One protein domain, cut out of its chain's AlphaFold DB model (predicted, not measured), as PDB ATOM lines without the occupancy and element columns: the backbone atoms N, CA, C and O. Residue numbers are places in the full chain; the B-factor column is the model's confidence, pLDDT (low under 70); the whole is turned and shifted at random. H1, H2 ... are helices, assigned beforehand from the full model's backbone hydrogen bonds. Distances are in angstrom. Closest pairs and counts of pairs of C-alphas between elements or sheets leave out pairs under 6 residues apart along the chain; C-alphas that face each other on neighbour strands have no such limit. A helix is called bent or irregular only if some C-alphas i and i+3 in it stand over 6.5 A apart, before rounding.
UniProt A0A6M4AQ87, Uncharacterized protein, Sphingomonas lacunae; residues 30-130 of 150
ATOM      1  N   GLU A  30      26.861  19.193 -20.149       70.75
ATOM      2  CA  GLU A  30      25.866  18.828 -19.138       70.75
ATOM      3  C   GLU A  30      24.907  17.705 -19.588       70.75
ATOM      4  O   GLU A  30      24.517  16.849 -18.794       70.75
ATOM      5  N   ALA A  31      24.511  17.677 -20.867       72.38
ATOM      6  CA  ALA A  31      23.683  16.603 -21.413       72.38
ATOM      7  C   ALA A  31      24.469  15.290 -21.528       72.38
ATOM      8  O   ALA A  31      23.923  14.232 -21.224       72.38
ATOM      9  N   LEU A  32      25.745  15.357 -21.917       68.31
ATOM     10  CA  LEU A  32      26.634  14.195 -21.969       68.31
ATOM     11  C   LEU A  32      26.967  13.661 -20.573       68.31
ATOM     12  O   LEU A  32      26.976  12.450 -20.385       68.31
ATOM     13  N   GLU A  33      27.169  14.531 -19.585       70.88
ATOM     14  CA  GLU A  33      27.380  14.156 -18.183       70.88
ATOM     15  C   GLU A  33      26.133  13.521 -17.565       70.88
ATOM     16  O   GLU A  33      26.233  12.500 -16.881       70.88
ATOM     17  N   ARG A  34      24.940  14.065 -17.845       76.06
ATOM     18  CA  ARG A  34      23.675  13.428 -17.451       76.06
ATOM     19  C   ARG A  34      23.524  12.054 -18.084       76.06
ATOM     20  O   ARG A  34      23.185  11.110 -17.382       76.06
ATOM     21  N   MET A  35      23.822  11.937 -19.376       71.44
ATOM     22  CA  MET A  35      23.770  10.657 -20.076       71.44
ATOM     23  C   MET A  35      24.775   9.667 -19.471       71.44
ATOM     24  O   MET A  35      24.402   8.540 -19.171       71.44
ATOM     25  N   ALA A  36      26.009  10.092 -19.191       71.44
ATOM     26  CA  ALA A  36      27.013   9.270 -18.516       71.44
ATOM     27  C   ALA A  36      26.528   8.780 -17.146       71.44
ATOM     28  O   ALA A  36      26.540   7.583 -16.885       71.44
ATOM     29  N   THR A  37      26.006   9.687 -16.321       72.81
ATOM     30  CA  THR A  37      25.468   9.368 -14.989       72.81
ATOM     31  C   THR A  37      24.289   8.397 -15.070       72.81
ATOM     32  O   THR A  37      24.139   7.505 -14.239       72.81
ATOM     33  N   GLU A  38      23.433   8.559 -16.076       73.50
ATOM     34  CA  GLU A  38      22.243   7.736 -16.257       73.50
ATOM     35  C   GLU A  38      22.571   6.315 -16.750       73.50
ATOM     36  O   GLU A  38      21.900   5.358 -16.351       73.50
ATOM     37  N   TRP A  39      23.618   6.167 -17.570       69.00
ATOM     38  CA  TRP A  39      24.131   4.877 -18.047       69.00
ATOM     39  C   TRP A  39      25.083   4.185 -17.062       69.00
ATOM     40  O   TRP A  39      25.273   2.977 -17.170       69.00
ATOM     41  N   ASP A  40      25.625   4.898 -16.074       72.50
ATOM     42  CA  ASP A  40      26.442   4.324 -14.995       72.50
ATOM     43  C   ASP A  40      25.609   3.569 -13.941       72.50
ATOM     44  O   ASP A  40      26.154   3.000 -13.002       72.50
ATOM     45  N   ASN A  41      24.276   3.533 -14.077       78.00
ATOM     46  CA  ASN A  41      23.404   2.822 -13.146       78.00
ATOM     47  C   ASN A  41      23.332   1.310 -13.479       78.00
ATOM     48  O   ASN A  41      22.627   0.924 -14.423       78.00
ATOM     49  N   PRO A  42      23.977   0.423 -12.689       77.81
ATOM     50  CA  PRO A  42      23.970  -1.013 -12.957       77.81
ATOM     51  C   PRO A  42      22.572  -1.627 -12.835       77.81
ATOM     52  O   PRO A  42      22.244  -2.530 -13.603       77.81
ATOM     53  N   GLU A  43      21.715  -1.127 -11.938       85.25
ATOM     54  CA  GLU A  43      20.348  -1.638 -11.773       85.25
ATOM     55  C   GLU A  43      19.523  -1.444 -13.048       85.25
ATOM     56  O   GLU A  43      18.764  -2.328 -13.439       85.25
ATOM     57  N   ARG A  44      19.725  -0.326 -13.756       82.75
ATOM     58  CA  ARG A  44      19.064  -0.075 -15.046       82.75
ATOM     59  C   ARG A  44      19.547  -1.023 -16.135       82.75
ATOM     60  O   ARG A  44      18.728  -1.532 -16.894       82.75
ATOM     61  N   ILE A  45      20.851  -1.296 -16.196       82.94
ATOM     62  CA  ILE A  45      21.421  -2.258 -17.152       82.94
ATOM     63  C   ILE A  45      20.842  -3.657 -16.908       82.94
ATOM     64  O   ILE A  45      20.466  -4.347 -17.858       82.94
ATOM     65  N   HIS A  46      20.726  -4.064 -15.642       83.50
ATOM     66  CA  HIS A  46      20.100  -5.330 -15.273       83.50
ATOM     67  C   HIS A  46      18.617  -5.368 -15.650       83.50
ATOM     68  O   HIS A  46      18.204  -6.302 -16.334       83.50
ATOM     69  N   ALA A  47      17.854  -4.324 -15.319       82.81
ATOM     70  CA  ALA A  47      16.430  -4.240 -15.631       82.81
ATOM     71  C   ALA A  47      16.138  -4.317 -17.141       82.81
ATOM     72  O   ALA A  47      15.177  -4.965 -17.547       82.81
ATOM     73  N   VAL A  48      16.969  -3.694 -17.986       81.12
ATOM     74  CA  VAL A  48      16.839  -3.798 -19.451       81.12
ATOM     75  C   VAL A  48      17.093  -5.228 -19.922       81.12
ATOM     76  O   VAL A  48      16.326  -5.746 -20.731       81.12
ATOM     77  N   GLY A  49      18.131  -5.887 -19.401       78.94
ATOM     78  CA  GLY A  49      18.404  -7.290 -19.714       78.94
ATOM     79  C   GLY A  49      17.271  -8.225 -19.298       78.94
ATOM     80  O   GLY A  49      16.849  -9.063 -20.091       78.94
ATOM     81  N   ASP A  50      16.740  -8.040 -18.089       86.19
ATOM     82  CA  ASP A  50      15.620  -8.823 -17.560       86.19
ATOM     83  C   ASP A  50      14.347  -8.611 -18.394       86.19
ATOM     84  O   ASP A  50      13.625  -9.564 -18.687       86.19
ATOM     85  N   ALA A  51      14.087  -7.372 -18.827       86.00
ATOM     86  CA  ALA A  51      12.964  -7.056 -19.702       86.00
ATOM     87  C   ALA A  51      13.101  -7.727 -21.077       86.00
ATOM     88  O   ALA A  51      12.131  -8.298 -21.572       86.00
ATOM     89  N   MET A  52      14.294  -7.700 -21.679       82.75
ATOM     90  CA  MET A  52      14.558  -8.363 -22.961       82.75
ATOM     91  C   MET A  52      14.393  -9.880 -22.855       82.75
ATOM     92  O   MET A  52      13.707 -10.477 -23.679       82.75
ATOM     93  N   GLU A  53      14.942 -10.490 -21.804       89.31
ATOM     94  CA  GLU A  53      14.767 -11.916 -21.519       89.31
ATOM     95  C   GLU A  53      13.282 -12.283 -21.358       89.31
ATOM     96  O   GLU A  53      12.804 -13.242 -21.969       89.31
ATOM     97  N   ALA A  54      12.526 -11.501 -20.582       89.19
ATOM     98  CA  ALA A  54      11.099 -11.728 -20.375       89.19
ATOM     99  C   ALA A  54      10.283 -11.576 -21.668       89.19
ATOM    100  O   ALA A  54       9.395 -12.388 -21.927       89.19
ATOM    101  N   LEU A  55      10.591 -10.570 -22.495       89.75
ATOM    102  CA  LEU A  55       9.932 -10.347 -23.783       89.75
ATOM    103  C   LEU A  55      10.197 -11.497 -24.755       89.75
ATOM    104  O   LEU A  55       9.255 -12.004 -25.365       89.75
ATOM    105  N   THR A  56      11.448 -11.942 -24.871       87.88
ATOM    106  CA  THR A  56      11.791 -13.082 -25.729       87.88
ATOM    107  C   THR A  56      11.111 -14.355 -25.240       87.88
ATOM    108  O   THR A  56      10.514 -15.065 -26.045       87.88
ATOM    109  N   ARG A  57      11.121 -14.621 -23.928       90.19
ATOM    110  CA  ARG A  57      10.429 -15.779 -23.346       90.19
ATOM    111  C   ARG A  57       8.928 -15.746 -23.639       90.19
ATOM    112  O   ARG A  57       8.357 -16.761 -24.025       90.19
ATOM    113  N   ALA A  58       8.292 -14.584 -23.492       90.69
ATOM    114  CA  ALA A  58       6.875 -14.413 -23.799       90.69
ATOM    115  C   ALA A  58       6.568 -14.622 -25.290       90.69
ATOM    116  O   ALA A  58       5.551 -15.225 -25.628       90.69
ATOM    117  N   LEU A  59       7.450 -14.155 -26.178       88.56
ATOM    118  CA  LEU A  59       7.310 -14.341 -27.620       88.56
ATOM    119  C   LEU A  59       7.459 -15.815 -28.016       88.56
ATOM    120  O   LEU A  59       6.670 -16.315 -28.812       88.56
ATOM    121  N   MET A  60       8.433 -16.518 -27.438       88.44
ATOM    122  CA  MET A  60       8.646 -17.945 -27.693       88.44
ATOM    123  C   MET A  60       7.481 -18.802 -27.200       88.44
ATOM    124  O   MET A  60       7.106 -19.745 -27.885       88.44
ATOM    125  N   ALA A  61       6.851 -18.433 -26.082       89.44
ATOM    126  CA  ALA A  61       5.671 -19.113 -25.549       89.44
ATOM    127  C   ALA A  61       4.360 -18.792 -26.301       89.44
ATOM    128  O   ALA A  61       3.296 -19.280 -25.919       89.44
ATOM    129  N   MET A  62       4.398 -17.948 -27.340       90.56
ATOM    130  CA  MET A  62       3.202 -17.566 -28.085       90.56
ATOM    131  C   MET A  62       2.644 -18.774 -28.855       90.56
ATOM    132  O   MET A  62       3.371 -19.346 -29.673       90.56
ATOM    133  N   PRO A  63       1.370 -19.150 -28.645       89.62
ATOM    134  CA  PRO A  63       0.773 -20.287 -29.332       89.62
ATOM    135  C   PRO A  63       0.571 -19.974 -30.816       89.62
ATOM    136  O   PRO A  63      -0.000 -18.942 -31.177       89.62
ATOM    137  N   ILE A  64       0.998 -20.897 -31.673       89.38
ATOM    138  CA  ILE A  64       0.878 -20.803 -33.136       89.38
ATOM    139  C   ILE A  64      -0.174 -21.760 -33.704       89.38
ATOM    140  O   ILE A  64      -0.498 -21.664 -34.885       89.38
ATOM    141  N   GLY A  65      -0.742 -22.642 -32.879       85.25
ATOM    142  CA  GLY A  65      -1.747 -23.627 -33.289       85.25
ATOM    143  C   GLY A  65      -2.873 -23.067 -34.168       85.25
ATOM    144  O   GLY A  65      -3.099 -23.598 -35.252       85.25
ATOM    145  N   PRO A  66      -3.533 -21.949 -33.800       86.69
ATOM    146  CA  PRO A  66      -4.583 -21.361 -34.638       86.69
ATOM    147  C   PRO A  66      -4.097 -20.892 -36.019       86.69
ATOM    148  O   PRO A  66      -4.866 -20.896 -36.982       86.69
ATOM    149  N   LEU A  67      -2.830 -20.473 -36.125       83.44
ATOM    150  CA  LEU A  67      -2.213 -20.058 -37.387       83.44
ATOM    151  C   LEU A  67      -1.861 -21.276 -38.249       83.44
ATOM    152  O   LEU A  67      -2.138 -21.260 -39.446       83.44
ATOM    153  N   ALA A  68      -1.316 -22.330 -37.639       84.81
ATOM    154  CA  ALA A  68      -1.048 -23.605 -38.298       84.81
ATOM    155  C   ALA A  68      -2.343 -24.237 -38.841       84.81
ATOM    156  O   ALA A  68      -2.422 -24.593 -40.014       84.81
ATOM    157  N   GLU A  69      -3.412 -24.244 -38.041       84.62
ATOM    158  CA  GLU A  69      -4.729 -24.739 -38.452       84.62
ATOM    159  C   GLU A  69      -5.316 -23.924 -39.618       84.62
ATOM    160  O   GLU A  69      -5.953 -24.462 -40.526       84.62
ATOM    161  N   ALA A  70      -5.105 -22.605 -39.619       86.06
ATOM    162  CA  ALA A  70      -5.510 -21.754 -40.730       86.06
ATOM    163  C   ALA A  70      -4.691 -22.019 -42.001       86.06
ATOM    164  O   ALA A  70      -5.281 -22.055 -43.081       86.06
ATOM    165  N   ALA A  71      -3.379 -22.235 -41.878       83.38
ATOM    166  CA  ALA A  71      -2.505 -22.575 -42.995       83.38
ATOM    167  C   ALA A  71      -2.887 -23.927 -43.615       83.38
ATOM    168  O   ALA A  71      -3.102 -23.987 -44.821       83.38
ATOM    169  N   ALA A  72      -3.116 -24.954 -42.792       86.44
ATOM    170  CA  ALA A  72      -3.522 -26.293 -43.225       86.44
ATOM    171  C   ALA A  72      -4.845 -26.309 -44.013       86.44
ATOM    172  O   ALA A  72      -5.048 -27.124 -44.912       86.44
ATOM    173  N   ARG A  73      -5.774 -25.393 -43.696       85.88
ATOM    174  CA  ARG A  73      -7.032 -25.236 -44.449       85.88
ATOM    175  C   ARG A  73      -6.837 -24.631 -45.838       85.88
ATOM    176  O   ARG A  73      -7.678 -24.853 -46.707       85.88
ATOM    177  N   ILE A  74      -5.807 -23.808 -46.015       90.44
ATOM    178  CA  ILE A  74      -5.517 -23.102 -47.270       90.44
ATOM    179  C   ILE A  74      -4.632 -23.971 -48.164       90.44
ATOM    180  O   ILE A  74      -4.917 -24.111 -49.351       90.44
ATOM    181  N   ASP A  75      -3.587 -24.545 -47.577       86.62
ATOM    182  CA  ASP A  75      -2.620 -25.422 -48.221       86.62
ATOM    183  C   ASP A  75      -2.394 -26.660 -47.334       86.62
ATOM    184  O   ASP A  75      -1.632 -26.598 -46.363       86.62
ATOM    185  N   PRO A  76      -3.084 -27.775 -47.631       84.25
ATOM    186  CA  PRO A  76      -2.958 -29.013 -46.865       84.25
ATOM    187  C   PRO A  76      -1.569 -29.652 -46.941       84.25
ATOM    188  O   PRO A  76      -1.244 -30.454 -46.073       84.25
ATOM    189  N   ASP A  77      -0.771 -29.306 -47.956       87.88
ATOM    190  CA  ASP A  77       0.575 -29.848 -48.164       87.88
ATOM    191  C   ASP A  77       1.662 -28.953 -47.527       87.88
ATOM    192  O   ASP A  77       2.857 -29.190 -47.701       87.88
ATOM    193  N   SER A  78       1.263 -27.904 -46.798       81.44
ATOM    194  CA  SER A  78       2.174 -27.002 -46.092       81.44
ATOM    195  C   SER A  78       2.878 -27.697 -44.925       81.44
ATOM    196  O   SER A  78       2.243 -28.409 -44.153       81.44
ATOM    197  N   ASP A  79       4.150 -27.358 -44.686       80.56
ATOM    198  CA  ASP A  79       4.915 -27.786 -43.499       80.56
ATOM    199  C   ASP A  79       4.228 -27.425 -42.161       80.56
ATOM    200  O   ASP A  79       4.543 -27.988 -41.114       80.56
ATOM    201  N   LEU A  80       3.282 -26.477 -42.176       80.31
ATOM    202  CA  LEU A  80       2.490 -26.087 -41.010       80.31
ATOM    203  C   LEU A  80       1.291 -27.009 -40.739       80.31
ATOM    204  O   LEU A  80       0.693 -26.906 -39.671       80.31
ATOM    205  N   ALA A  81       0.923 -27.892 -41.672       80.31
ATOM    206  CA  ALA A  81      -0.222 -28.787 -41.527       80.31
ATOM    207  C   ALA A  81       0.001 -29.891 -40.480       80.31
ATOM    208  O   ALA A  81      -0.954 -30.318 -39.831       80.31
ATOM    209  N   ASP A  82       1.257 -30.289 -40.271       82.75
ATOM    210  CA  ASP A  82       1.655 -31.316 -39.300       82.75
ATOM    211  C   ASP A  82       2.049 -30.740 -37.926       82.75
ATOM    212  O   ASP A  82       2.425 -31.479 -37.012       82.75
ATOM    213  N   VAL A  83       1.978 -29.414 -37.752       82.94
ATOM    214  CA  VAL A  83       2.352 -28.750 -36.498       82.94
ATOM    215  C   VAL A  83       1.297 -29.032 -35.412       82.94
ATOM    216  O   VAL A  83       0.102 -28.841 -35.657       82.94
ATOM    217  N   PRO A  84       1.700 -29.448 -34.192       85.25
ATOM    218  CA  PRO A  84       0.772 -29.678 -33.086       85.25
ATOM    219  C   PRO A  84      -0.091 -28.453 -32.753       85.25
ATOM    220  O   PRO A  84       0.355 -27.309 -32.822       85.25
ATOM    221  N   ALA A  85      -1.334 -28.686 -32.327       83.19
ATOM    222  CA  ALA A  85      -2.275 -27.609 -32.001       83.19
ATOM    223  C   ALA A  85      -1.854 -26.765 -30.781       83.19
ATOM    224  O   ALA A  85      -2.296 -25.626 -30.633       83.19
ATOM    225  N   ASP A  86      -1.015 -27.315 -29.908       84.88
ATOM    226  CA  ASP A  86      -0.414 -26.651 -28.753       84.88
ATOM    227  C   ASP A  86       0.994 -26.112 -29.033       84.88
ATOM    228  O   ASP A  86       1.626 -25.570 -28.126       84.88
ATOM    229  N   ALA A  87       1.470 -26.206 -30.280       88.12
ATOM    230  CA  ALA A  87       2.779 -25.701 -30.648       88.12
ATOM    231  C   ALA A  87       2.882 -24.191 -30.418       88.12
ATOM    232  O   ALA A  87       1.927 -23.413 -30.576       88.12
ATOM    233  N   THR A  88       4.096 -23.782 -30.092       90.00
ATOM    234  CA  THR A  88       4.502 -22.410 -29.827       90.00
ATOM    235  C   THR A  88       5.480 -21.914 -30.886       90.00
ATOM    236  O   THR A  88       6.016 -22.679 -31.691       90.00
ATOM    237  N   LEU A  89       5.748 -20.611 -30.903       85.00
ATOM    238  CA  LEU A  89       6.762 -20.051 -31.794       85.00
ATOM    239  C   LEU A  89       8.169 -20.619 -31.506       85.00
ATOM    240  O   LEU A  89       8.980 -20.754 -32.426       85.00
ATOM    241  N   GLY A  90       8.445 -20.990 -30.253       83.94
ATOM    242  CA  GLY A  90       9.665 -21.705 -29.868       83.94
ATOM    243  C   GLY A  90       9.803 -23.070 -30.554       83.94
ATOM    244  O   GLY A  90      10.894 -23.428 -30.987       83.94
ATOM    245  N   ASP A  91       8.698 -23.795 -30.755       83.12
ATOM    246  CA  ASP A  91       8.700 -25.098 -31.440       83.12
ATOM    247  C   ASP A  91       9.091 -24.994 -32.918       83.12
ATOM    248  O   ASP A  91       9.842 -25.829 -33.421       83.12
ATOM    249  N   LEU A  92       8.638 -23.944 -33.609       78.25
ATOM    250  CA  LEU A  92       8.950 -23.721 -35.028       78.25
ATOM    251  C   LEU A  92      10.390 -23.269 -35.274       78.25
ATOM    252  O   LEU A  92      10.970 -23.572 -36.314       78.25
ATOM    253  N   THR A  93      10.947 -22.484 -34.357       77.50
ATOM    254  CA  THR A  93      12.268 -21.861 -34.540       77.50
ATOM    255  C   THR A  93      13.426 -22.785 -34.157       77.50
ATOM    256  O   THR A  93      14.586 -22.423 -34.357       77.50
ATOM    257  N   GLY A  94      13.111 -24.003 -33.699       70.75
ATOM    258  CA  GLY A  94      14.046 -24.918 -33.064       70.75
ATOM    259  C   GLY A  94      14.227 -24.500 -31.611       70.75
ATOM    260  O   GLY A  94      14.831 -23.465 -31.353       70.75
ATOM    261  N   HIS A  95      13.677 -25.291 -30.685       67.94
ATOM    262  CA  HIS A  95      13.718 -25.058 -29.237       67.94
ATOM    263  C   HIS A  95      15.158 -24.754 -28.765       67.94
ATOM    264  O   HIS A  95      15.960 -25.662 -28.550       67.94
ATOM    265  N   ASP A  96      15.499 -23.470 -28.638       77.25
ATOM    266  CA  ASP A  96      16.693 -22.984 -27.943       77.25
ATOM    267  C   ASP A  96      16.217 -22.371 -26.625       77.25
ATOM    268  O   ASP A  96      15.947 -21.170 -26.530       77.25
ATOM    269  N   ASP A  97      16.072 -23.232 -25.614       76.44
ATOM    270  CA  ASP A  97      15.611 -22.858 -24.270       76.44
ATOM    271  C   ASP A  97      16.523 -21.817 -23.603       76.44
ATOM    272  O   ASP A  97      16.076 -21.042 -22.751       76.44
ATOM    273  N   ASP A  98      17.789 -21.754 -24.025       86.56
ATOM    274  CA  ASP A  98      18.781 -20.816 -23.510       86.56
ATOM    275  C   ASP A  98      18.713 -19.449 -24.210       86.56
ATOM    276  O   ASP A  98      19.269 -18.468 -23.706       86.56
ATOM    277  N   MET A  99      18.025 -19.330 -25.352       84.31
ATOM    278  CA  MET A  99      17.988 -18.099 -26.148       84.31
ATOM    279  C   MET A  99      17.493 -16.864 -25.372       84.31
ATOM    280  O   MET A  99      18.154 -15.823 -25.468       84.31
ATOM    281  N   PRO A 100      16.400 -16.912 -24.581       84.56
ATOM    282  CA  PRO A 100      15.970 -15.755 -23.797       84.56
ATOM    283  C   PRO A 100      17.037 -15.296 -22.797       84.56
ATOM    284  O   PRO A 100      17.313 -14.101 -22.688       84.56
ATOM    285  N   SER A 101      17.665 -16.240 -22.093       85.25
ATOM    286  CA  SER A 101      18.684 -15.940 -21.084       85.25
ATOM    287  C   SER A 101      19.979 -15.432 -21.718       85.25
ATOM    288  O   SER A 101      20.550 -14.460 -21.224       85.25
ATOM    289  N   ARG A 102      20.387 -15.994 -22.865       87.94
ATOM    290  CA  ARG A 102      21.520 -15.506 -23.666       87.94
ATOM    291  C   ARG A 102      21.304 -14.077 -24.150       87.94
ATOM    292  O   ARG A 102      22.179 -13.240 -23.967       87.94
ATOM    293  N   LEU A 103      20.132 -13.765 -24.704       86.00
ATOM    294  CA  LEU A 103      19.818 -12.407 -25.160       86.00
ATOM    295  C   LEU A 103      19.782 -11.401 -24.002       86.00
ATOM    296  O   LEU A 103      20.264 -10.277 -24.146       86.00
ATOM    297  N   GLY A 104      19.255 -11.805 -22.843       81.69
ATOM    298  CA  GLY A 104      19.328 -11.000 -21.626       81.69
ATOM    299  C   GLY A 104      20.771 -10.759 -21.178       81.69
ATOM    300  O   GLY A 104      21.135  -9.641 -20.811       81.69
ATOM    301  N   GLU A 105      21.624 -11.785 -21.207       88.62
ATOM    302  CA  GLU A 105      23.041 -11.672 -20.850       88.62
ATOM    303  C   GLU A 105      23.821 -10.781 -21.823       88.62
ATOM    304  O   GLU A 105      24.539  -9.883 -21.370       88.62
ATOM    305  N   ASP A 106      23.613 -10.948 -23.127       86.56
ATOM    306  CA  ASP A 106      24.210 -10.122 -24.179       86.56
ATOM    307  C   ASP A 106      23.814  -8.649 -24.016       86.56
ATOM    308  O   ASP A 106      24.670  -7.762 -24.080       86.56
ATOM    309  N   ALA A 107      22.541  -8.369 -23.714       81.44
ATOM    310  CA  ALA A 107      22.065  -7.013 -23.449       81.44
ATOM    311  C   ALA A 107      22.747  -6.392 -22.216       81.44
ATOM    312  O   ALA A 107      23.210  -5.248 -22.269       81.44
ATOM    313  N   ARG A 108      22.881  -7.149 -21.117       85.62
ATOM    314  CA  ARG A 108      23.602  -6.696 -19.911       85.62
ATOM    315  C   ARG A 108      25.087  -6.468 -20.210       85.62
ATOM    316  O   ARG A 108      25.676  -5.504 -19.719       85.62
ATOM    317  N   HIS A 109      25.706  -7.335 -21.014       88.56
ATOM    318  CA  HIS A 109      27.105  -7.211 -21.415       88.56
ATOM    319  C   HIS A 109      27.340  -5.957 -22.265       88.56
ATOM    320  O   HIS A 109      28.212  -5.149 -21.941       88.56
ATOM    321  N   ALA A 110      26.516  -5.750 -23.293       82.25
ATOM    322  CA  ALA A 110      26.558  -4.566 -24.141       82.25
ATOM    323  C   ALA A 110      26.320  -3.278 -23.337       82.25
ATOM    324  O   ALA A 110      27.053  -2.303 -23.509       82.25
ATOM    325  N   GLY A 111      25.358  -3.290 -22.408       81.69
ATOM    326  CA  GLY A 111      25.082  -2.161 -21.518       81.69
ATOM    327  C   GLY A 111      26.291  -1.770 -20.668       81.69
ATOM    328  O   GLY A 111      26.665  -0.598 -20.635       81.69
ATOM    329  N   ARG A 112      26.976  -2.745 -20.051       84.38
ATOM    330  CA  ARG A 112      28.213  -2.491 -19.288       84.38
ATOM    331  C   ARG A 112      29.334  -1.923 -20.160       84.38
ATOM    332  O   ARG A 112      30.033  -1.005 -19.736       84.38
ATOM    333  N   ALA A 113      29.502  -2.441 -21.377       86.00
ATOM    334  CA  ALA A 113      30.507  -1.940 -22.313       86.00
ATOM    335  C   ALA A 113      30.223  -0.486 -22.732       86.00
ATOM    336  O   ALA A 113      31.129   0.351 -22.730       86.00
ATOM    337  N   MET A 114      28.960  -0.162 -23.027       78.88
ATOM    338  CA  MET A 114      28.533   1.195 -23.372       78.88
ATOM    339  C   MET A 114      28.713   2.164 -22.195       78.88
ATOM    340  O   MET A 114      29.222   3.268 -22.395       78.88
ATOM    341  N   ALA A 115      28.375   1.749 -20.970       79.19
ATOM    342  CA  ALA A 115      28.608   2.540 -19.762       79.19
ATOM    343  C   ALA A 115      30.102   2.855 -19.578       79.19
ATOM    344  O   ALA A 115      30.481   4.014 -19.415       79.19
ATOM    345  N   SER A 116      30.974   1.848 -19.727       84.19
ATOM    346  CA  SER A 116      32.426   2.043 -19.661       84.19
ATOM    347  C   SER A 116      32.931   3.027 -20.719       84.19
ATOM    348  O   SER A 116      33.728   3.907 -20.402       84.19
ATOM    349  N   MET A 117      32.470   2.911 -21.968       82.38
ATOM    350  CA  MET A 117      32.855   3.833 -23.042       82.38
ATOM    351  C   MET A 117      32.385   5.265 -22.755       82.38
ATOM    352  O   MET A 117      33.117   6.223 -23.003       82.38
ATOM    353  N   THR A 118      31.175   5.410 -22.217       77.31
ATOM    354  CA  THR A 118      30.593   6.715 -21.892       77.31
ATOM    355  C   THR A 118      31.356   7.380 -20.749       77.31
ATOM    356  O   THR A 118      31.678   8.563 -20.845       77.31
ATOM    357  N   ASN A 119      31.742   6.615 -19.726       78.56
ATOM    358  CA  ASN A 119      32.576   7.103 -18.629       78.56
ATOM    359  C   ASN A 119      33.955   7.579 -19.110       78.56
ATOM    360  O   ASN A 119      34.419   8.634 -18.679       78.56
ATOM    361  N   GLU A 120      34.602   6.864 -20.036       83.81
ATOM    362  CA  GLU A 120      35.869   7.336 -20.615       83.81
ATOM    363  C   GLU A 120      35.687   8.596 -21.470       83.81
ATOM    364  O   GLU A 120      36.485   9.530 -21.380       83.81
ATOM    365  N   MET A 121      34.611   8.675 -22.258       77.19
ATOM    366  CA  MET A 121      34.289   9.883 -23.020       77.19
ATOM    367  C   MET A 121      34.061  11.083 -22.090       77.19
ATOM    368  O   MET A 121      34.593  12.165 -22.341       77.19
ATOM    369  N   ALA A 122      33.327  10.884 -20.992       78.44
ATOM    370  CA  ALA A 122      33.049  11.918 -20.003       78.44
ATOM    371  C   ALA A 122      34.336  12.449 -19.351       78.44
ATOM    372  O   ALA A 122      34.490  13.656 -19.188       78.44
ATOM    373  N   ARG A 123      35.319  11.580 -19.076       83.38
ATOM    374  CA  ARG A 123      36.638  12.008 -18.575       83.38
ATOM    375  C   ARG A 123      37.411  12.882 -19.562       83.38
ATOM    376  O   ARG A 123      38.212  13.709 -19.134       83.38
ATOM    377  N   MET A 124      37.185  12.717 -20.865       82.94
ATOM    378  CA  MET A 124      37.836  13.526 -21.901       82.94
ATOM    379  C   MET A 124      37.119  14.858 -22.175       82.94
ATOM    380  O   MET A 124      37.731  15.758 -22.754       82.94
ATOM    381  N   LEU A 125      35.862  15.033 -21.744       82.88
ATOM    382  CA  LEU A 125      35.082  16.254 -22.003       82.88
ATOM    383  C   LEU A 125      35.765  17.553 -21.546       82.88
ATOM    384  O   LEU A 125      35.837  18.476 -22.360       82.88
ATOM    385  N   PRO A 126      36.335  17.654 -20.327       82.31
ATOM    386  CA  PRO A 126      36.953  18.900 -19.872       82.31
ATOM    387  C   PRO A 126      38.118  19.349 -20.763       82.31
ATOM    388  O   PRO A 126      38.314  20.543 -20.989       82.31
ATOM    389  N   MET A 127      38.872  18.392 -21.313       86.88
ATOM    390  CA  MET A 127      39.959  18.669 -22.251       86.88
ATOM    391  C   MET A 127      39.420  19.268 -23.555       86.88
ATOM    392  O   MET A 127      39.970  20.253 -24.053       86.88
ATOM    393  N   PHE A 128      38.337  18.710 -24.099       80.69
ATOM    394  CA  PHE A 128      37.704  19.248 -25.302       80.69
ATOM    395  C   PHE A 128      37.125  20.645 -25.071       80.69
ATOM    396  O   PHE A 128      37.302  21.522 -25.917       80.69
ATOM    397  N   GLU A 129      36.503  20.894 -23.917       77.94
ATOM    398  CA  GLU A 129      36.026  22.234 -23.573       77.94
ATOM    399  C   GLU A 129      37.164  23.252 -23.463       77.94
ATOM    400  O   GLU A 129      37.034  24.383 -23.934       77.94
ATOM    401  N   ALA A 130      38.280  22.871 -22.837       86.69
ATOM    402  CA  ALA A 130      39.445  23.739 -22.712       86.69
ATOM    403  C   ALA A 130      39.997  24.121 -24.093       86.69
ATOM    404  O   ALA A 130      40.238  25.298 -24.356       86.69
TER     405      ALA A 130
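What this domain is: This is residues 30 to 130 of the 150 residues of an uncharacterized protein of Sphingomonas lacunae (UniProt A0A6M4AQ87). This is a long, narrow rod made of two rows of helix side by side: the long helix H5 makes one row, and H2 and H1, running the opposite way to H5, pack one after the other along it as the second row. Beyond the end of H2, the short helix H3 and the long link of residues 75 to 88 make a head at the far end of the rod, and the link leads back to the small helix H4 at the last residues of H2. The printed part has 101 residues with five named helices, in the order H1, H2, H3, H4, H5, and no named strand; the class is all helix. The whole is extended, with a radius of gyration of the C-alphas of 21.8 A, and the C-alphas span 72 by 22 by 16 A.

Where its parts are: Start with the longest helix, H5, residues 99 to 130: find C-alpha 99 at (17.988, -18.099, -26.148) and run to C-alpha 130 at (39.445, 23.739, -22.712), 47.1 A away. H5 is irregular, for C-alphas 123 and 126 are 7.0 A apart where about 5 A is found in a regular helix, and it has a kink of 33 degrees near residue 124. Next look at H2, residues 42 to 60, which measures 27.2 A from first to last C-alpha. Before it in the chain stands H1, residues 30 to 39 and 14.1 A long, which begins at C-alpha 30 at (25.866, 18.828, -19.138). H3, residues 65 to 74, is 14.5 A long and ends at C-alpha 74 at (-5.517, -23.102, -47.270). The five residues of H4 are 89 to 93.

How they stand to each other: Begin again at H5 and look at its residues 99 to 112, the part that touches H2. The closest C-alphas of the two helices are those of Gly 49 and Gly 104, 4.3 A apart. H2 and H5 run opposite ways at a shallow tilt of 33 degrees, only just short of steep. Farther along, residues 111 to 122 of H5 touch H1, where the closest C-alphas are those of Trp 39 and Ala 115, 5.3 A apart. H1 and H5 also run opposite ways, at a shallow tilt of 28 degrees. H1 and H2 are close but not clearly touching, with the C-alphas of Trp 39 and Ile 45 closest at 7.7 A; they run the same way at a steep tilt of 60 degrees. At the other end of H2, its residues 59 to 60 only just touch H4, with 3 pairs of C-alphas within 8 A, the closest being those of Met 60 and Gly 90 at 4.5 A. H3 touches no helix, and H4 and H5 are apart. Along the backbone, every O i to N i+4 pair is within hydrogen-bond range in H1, H2, H3 and H4, and in H5 26 of 28 are.

The domain as a whole: Look for the two C-alphas farthest apart, those of Pro 76 and Ala 130, and you will find 71.9 A between them. The first and last printed C-alphas, of Glu 30 and Ala 130, are 14.9 A apart. The printed part has no cut. The link from H3 to H4 is long, with 14 residues whose C-alphas lie 18 to 34 A from the mean of all C-alphas, while the links H1 to H2, H2 to H3 and H4 to H5 are tight. The mean pLDDT of the printed part is 82.5, and residues 32, 39 and 95 are under 70.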